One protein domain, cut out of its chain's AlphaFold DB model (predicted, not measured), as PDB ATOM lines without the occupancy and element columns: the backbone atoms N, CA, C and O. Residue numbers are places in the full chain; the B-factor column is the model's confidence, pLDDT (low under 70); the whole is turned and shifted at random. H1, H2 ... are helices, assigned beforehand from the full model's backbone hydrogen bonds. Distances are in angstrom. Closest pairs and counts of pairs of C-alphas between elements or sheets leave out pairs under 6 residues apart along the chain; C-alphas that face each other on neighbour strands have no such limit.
ATOM      1  N   GLU A  25     -28.138 -47.527 -17.763       92.69
ATOM      2  CA  GLU A  25     -28.276 -48.764 -16.983       92.69
ATOM      3  C   GLU A  25     -27.368 -49.887 -17.497       92.69
ATOM      4  O   GLU A  25     -26.674 -50.524 -16.706       92.69
ATOM      5  N   ASP A  26     -27.280 -50.048 -18.819       93.94
ATOM      6  CA  ASP A  26     -26.405 -51.028 -19.473       93.94
ATOM      7  C   ASP A  26     -24.937 -50.902 -19.025       93.94
ATOM      8  O   ASP A  26     -24.282 -51.891 -18.691       93.94
ATOM      9  N   VAL A  27     -24.441 -49.669 -18.898       92.00
ATOM     10  CA  VAL A  27     -23.061 -49.420 -18.464       92.00
ATOM     11  C   VAL A  27     -22.874 -49.778 -16.991       92.00
ATOM     12  O   VAL A  27     -21.827 -50.304 -16.616       92.00
ATOM     13  N   ILE A  28     -23.879 -49.545 -16.141       90.56
ATOM     14  CA  ILE A  28     -23.826 -49.957 -14.731       90.56
ATOM     15  C   ILE A  28     -23.804 -51.485 -14.613       90.56
ATOM     16  O   ILE A  28     -23.019 -52.025 -13.828       90.56
ATOM     17  N   GLU A  29     -24.608 -52.189 -15.406       91.56
ATOM     18  CA  GLU A  29     -24.624 -53.654 -15.447       91.56
ATOM     19  C   GLU A  29     -23.291 -54.224 -15.948       91.56
ATOM     20  O   GLU A  29     -22.736 -55.143 -15.334       91.56
ATOM     21  N   ALA A  30     -22.708 -53.631 -16.991       90.31
ATOM     22  CA  ALA A  30     -21.373 -53.988 -17.459       90.31
ATOM     23  C   ALA A  30     -20.313 -53.779 -16.362       90.31
ATOM     24  O   ALA A  30     -19.500 -54.670 -16.102       90.31
ATOM     25  N   LEU A  31     -20.351 -52.648 -15.649       89.06
ATOM     26  CA  LEU A  31     -19.424 -52.376 -14.549       89.06
ATOM     27  C   LEU A  31     -19.566 -53.382 -13.401       89.06
ATOM     28  O   LEU A  31     -18.553 -53.804 -12.841       89.06
ATOM     29  N   LYS A  32     -20.792 -53.797 -13.054       87.88
ATOM     30  CA  LYS A  32     -21.029 -54.842 -12.044       87.88
ATOM     31  C   LYS A  32     -20.432 -56.186 -12.462       87.88
ATOM     32  O   LYS A  32     -19.840 -56.857 -11.623       87.88
ATOM     33  N   ARG A  33     -20.547 -56.556 -13.742       88.25
ATOM     34  CA  ARG A  33     -19.963 -57.795 -14.290       88.25
ATOM     35  C   ARG A  33     -18.435 -57.767 -14.299       88.25
ATOM     36  O   ARG A  33     -17.810 -58.790 -14.044       88.25
ATOM     37  N   VAL A  34     -17.839 -56.606 -14.575       87.25
ATOM     38  CA  VAL A  34     -16.378 -56.444 -14.646       87.25
ATOM     39  C   VAL A  34     -15.748 -56.277 -13.262       87.25
ATOM     40  O   VAL A  34     -14.634 -56.739 -13.061       87.25
ATOM     41  N   ALA A  35     -16.437 -55.674 -12.291       85.38
ATOM     42  CA  ALA A  35     -15.925 -55.427 -10.937       85.38
ATOM     43  C   ALA A  35     -15.277 -56.626 -10.206       85.38
ATOM     44  O   ALA A  35     -14.249 -56.406  -9.564       85.38
ATOM     45  N   PRO A  36     -15.791 -57.869 -10.274       81.12
ATOM     46  CA  PRO A  36     -15.148 -58.998  -9.603       81.12
ATOM     47  C   PRO A  36     -13.830 -59.439 -10.261       81.12
ATOM     48  O   PRO A  36     -13.001 -60.037  -9.582       81.12
ATOM     49  N   LEU A  37     -13.589 -59.124 -11.542       78.00
ATOM     50  CA  LEU A  37     -12.393 -59.589 -12.261       78.00
ATOM     51  C   LEU A  37     -11.078 -59.049 -11.661       78.00
ATOM     52  O   LEU A  37     -10.146 -59.833 -11.499       78.00
ATOM     53  N   PRO A  38     -10.966 -57.763 -11.271       75.94
ATOM     54  CA  PRO A  38      -9.786 -57.228 -10.601       75.94
ATOM     55  C   PRO A  38      -9.862 -57.344  -9.067       75.94
ATOM     56  O   PRO A  38      -9.057 -56.717  -8.378       75.94
ATOM     57  N   GLY A  39     -10.836 -58.082  -8.517       78.50
ATOM     58  CA  GLY A  39     -11.018 -58.238  -7.070       78.50
ATOM     59  C   GLY A  39     -11.652 -57.031  -6.369       78.50
ATOM     60  O   GLY A  39     -11.459 -56.848  -5.166       78.50
ATOM     61  N   PHE A  40     -12.398 -56.185  -7.087       83.12
ATOM     62  CA  PHE A  40     -13.146 -55.097  -6.456       83.12
ATOM     63  C   PHE A  40     -14.462 -55.607  -5.861       83.12
ATOM     64  O   PHE A  40     -15.157 -56.426  -6.454       83.12
ATOM     65  N   SER A  41     -14.861 -55.050  -4.715       78.50
ATOM     66  CA  SER A  41     -16.127 -55.386  -4.043       78.50
ATOM     67  C   SER A  41     -17.384 -54.852  -4.752       78.50
ATOM     68  O   SER A  41     -18.496 -55.108  -4.302       78.50
ATOM     69  N   GLY A  42     -17.232 -54.102  -5.851       85.44
ATOM     70  CA  GLY A  42     -18.338 -53.558  -6.639       85.44
ATOM     71  C   GLY A  42     -17.891 -52.533  -7.684       85.44
ATOM     72  O   GLY A  42     -16.704 -52.247  -7.846       85.44
ATOM     73  N   TYR A  43     -18.853 -51.932  -8.388       87.44
ATOM     74  CA  TYR A  43     -18.564 -50.961  -9.450       87.44
ATOM     75  C   TYR A  43     -18.055 -49.608  -8.921       87.44
ATOM     76  O   TYR A  43     -17.252 -48.959  -9.579       87.44
ATOM     77  N   GLN A  44     -18.469 -49.171  -7.728       86.00
ATOM     78  CA  GLN A  44     -18.000 -47.908  -7.136       86.00
ATOM     79  C   GLN A  44     -16.473 -47.875  -6.911       86.00
ATOM     80  O   GLN A  44     -15.827 -46.921  -7.361       86.00
ATOM     81  N   PRO A  45     -15.849 -48.887  -6.268       86.50
ATOM     82  CA  PRO A  45     -14.393 -48.921  -6.131       86.50
ATOM     83  C   PRO A  45     -13.676 -49.119  -7.475       86.50
ATOM     84  O   PRO A  45     -12.613 -48.525  -7.667       86.50
ATOM     85  N   LEU A  46     -14.277 -49.848  -8.424       87.88
ATOM     86  CA  LEU A  46     -13.769 -49.977  -9.794       87.88
ATOM     87  C   LEU A  46     -13.688 -48.607 -10.488       87.88
ATOM     88  O   LEU A  46     -12.621 -48.208 -10.951       87.88
ATOM     89  N   VAL A  47     -14.786 -47.848 -10.500       88.44
ATOM     90  CA  VAL A  47     -14.858 -46.512 -11.113       88.44
ATOM     91  C   VAL A  47     -13.834 -45.569 -10.481       88.44
ATOM     92  O   VAL A  47     -13.091 -44.889 -11.190       88.44
ATOM     93  N   ARG A  48     -13.719 -45.569  -9.147       84.69
ATOM     94  CA  ARG A  48     -12.714 -44.763  -8.435       84.69
ATOM     95  C   ARG A  48     -11.285 -45.122  -8.854       84.69
ATOM     96  O   ARG A  48     -10.457 -44.224  -9.033       84.69
ATOM     97  N   ALA A  49     -10.986 -46.412  -9.007       85.38
ATOM     98  CA  ALA A  49      -9.676 -46.875  -9.444       85.38
ATOM     99  C   ALA A  49      -9.374 -46.446 -10.887       85.38
ATOM    100  O   ALA A  49      -8.292 -45.909 -11.129       85.38
ATOM    101  N   TYR A  50     -10.334 -46.597 -11.806       86.81
ATOM    102  CA  TYR A  50     -10.204 -46.183 -13.208       86.81
ATOM    103  C   TYR A  50      -9.986 -44.678 -13.353       86.81
ATOM    104  O   TYR A  50      -9.058 -44.268 -14.047       86.81
ATOM    105  N   ILE A  51     -10.754 -43.846 -12.640       86.50
ATOM    106  CA  ILE A  51     -10.550 -42.388 -12.633       86.50
ATOM    107  C   ILE A  51      -9.142 -42.056 -12.123       86.50
ATOM    108  O   ILE A  51      -8.408 -41.288 -12.744       86.50
ATOM    109  N   GLY A  52      -8.721 -42.677 -11.017       83.50
ATOM    110  CA  GLY A  52      -7.387 -42.464 -10.461       83.50
ATOM    111  C   GLY A  52      -6.255 -42.914 -11.393       83.50
ATOM    112  O   GLY A  52      -5.201 -42.278 -11.413       83.50
ATOM    113  N   GLN A  53      -6.444 -44.002 -12.141       83.69
ATOM    114  CA  GLN A  53      -5.490 -44.482 -13.146       83.69
ATOM    115  C   GLN A  53      -5.459 -43.564 -14.373       83.69
ATOM    116  O   GLN A  53      -4.372 -43.154 -14.775       83.69
ATOM    117  N   GLY A  54      -6.618 -43.169 -14.904       85.50
ATOM    118  CA  GLY A  54      -6.733 -42.259 -16.046       85.50
ATOM    119  C   GLY A  54      -6.089 -40.899 -15.779       85.50
ATOM    120  O   GLY A  54      -5.306 -40.419 -16.594       85.50
ATOM    121  N   LEU A  55      -6.304 -40.324 -14.589       82.62
ATOM    122  CA  LEU A  55      -5.639 -39.079 -14.183       82.62
ATOM    123  C   LEU A  55      -4.112 -39.224 -14.120       82.62
ATOM    124  O   LEU A  55      -3.390 -38.306 -14.504       82.62
ATOM    125  N   ARG A  56      -3.597 -40.374 -13.661       77.19
ATOM    126  CA  ARG A  56      -2.147 -40.639 -13.651       77.19
ATOM    127  C   ARG A  56      -1.583 -40.799 -15.056       77.19
ATOM    128  O   ARG A  56      -0.494 -40.296 -15.300       77.19
ATOM    129  N   ALA A  57      -2.305 -41.466 -15.953       80.19
ATOM    130  CA  ALA A  57      -1.897 -41.610 -17.346       80.19
ATOM    131  C   ALA A  57      -1.856 -40.246 -18.054       80.19
ATOM    132  O   ALA A  57      -0.877 -39.937 -18.724       80.19
ATOM    133  N   MET A  58      -2.861 -39.393 -17.827       75.69
ATOM    134  CA  MET A  58      -2.939 -38.061 -18.434       75.69
ATOM    135  C   MET A  58      -1.860 -37.103 -17.904       75.69
ATOM    136  O   MET A  58      -1.170 -36.459 -18.689       75.69
ATOM    137  N   VAL A  59      -1.660 -37.031 -16.582       68.31
ATOM    138  CA  VAL A  59      -0.619 -36.170 -15.984       68.31
ATOM    139  C   VAL A  59       0.786 -36.720 -16.248       68.31
ATOM    140  O   VAL A  59       1.715 -35.943 -16.446       68.31
ATOM    141  N   GLY A  60       0.948 -38.045 -16.283       57.22
ATOM    142  CA  GLY A  60       2.211 -38.692 -16.641       57.22
ATOM    143  C   GLY A  60       2.608 -38.439 -18.097       57.22
ATOM    144  O   GLY A  60       3.774 -38.161 -18.355       57.22
ATOM    145  N   ALA A  61       1.644 -38.450 -19.023       51.88
ATOM    146  CA  ALA A  61       1.867 -38.113 -20.431       51.88
ATOM    147  C   ALA A  61       2.107 -36.608 -20.659       51.88
ATOM    148  O   ALA A  61       2.831 -36.220 -21.570       51.88
ATOM    149  N   SER A  62       1.548 -35.747 -19.805       48.31
ATOM    150  CA  SER A  62       1.761 -34.295 -19.875       48.31
ATOM    151  C   SER A  62       3.129 -33.837 -19.344       48.31
ATOM    152  O   SER A  62       3.422 -32.648 -19.416       48.31
ATOM    153  N   GLN A  63       3.950 -34.732 -18.784       44.62
ATOM    154  CA  GLN A  63       5.310 -34.416 -18.319       44.62
ATOM    155  C   GLN A  63       6.409 -34.851 -19.300       44.62
ATOM    156  O   GLN A  63       7.590 -34.673 -19.018       44.62
ATOM    157  N   THR A  64       6.006 -35.409 -20.444       48.16
ATOM    158  CA  THR A  64       6.872 -35.795 -21.568       48.16
ATOM    159  C   THR A  64       6.757 -34.852 -22.772       48.16
ATOM    160  O   THR A  64       7.200 -35.220 -23.857       48.16
ATOM    161  N   TYR A  65       6.178 -33.662 -22.603       38.22
ATOM    162  CA  TYR A  65       6.091 -32.632 -23.643       38.22
ATOM    163  C   TYR A  65       6.482 -31.262 -23.092       38.22
ATOM    164  O   TYR A  65       6.147 -31.000 -21.912       38.22
TER     165      TYR A  65
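This is residues 25 to 65 of the 65 residues of an uncharacterized protein of Oscillatoriales cyanobacterium SpSt-418 (UniProt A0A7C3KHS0). Two helices meet near their ends and make an L: the short H1 is one arm, and the longer H2 runs away from the corner as the other. A loop, residues 35 to 42, joins them at the corner, and residues 50 to 65 stick out free. The printed part has 41 residues with two named helices, H1 then H2, and no named strand; its class is all helix. It is loose, with a radius of gyration of the C-alphas of 12.9 A, and spans 38 by 21 by 13 A.

Find C-alpha 25 at (-28.276, -48.764, -16.983); from there H1 runs through residues 25 to 34, 14.4 A long. Next find C-alpha 43 at (-18.564, -50.961, -9.450), where H2, residues 43 to 61, begins; it runs 26.5 A to C-alpha 61 at (1.867, -38.113, -20.431).

Look at Lys 32 and Tyr 43: H1 and H2 touch there, their closest C-alphas 5.3 A apart. H2 touches H1 with residues 43 to 46 alone. Their lines are about perpendicular, at 84 degrees. In H1 and H2 every O i to N i+4 pair is within hydrogen-bond range.

The C-alphas of Glu 25 and Tyr 65, the two farthest apart, are 38.5 A apart. The printed part has no cut, and the link from H1 to H2 is short. In the B-factor column, residues 59 to 65 have pLDDT under 70.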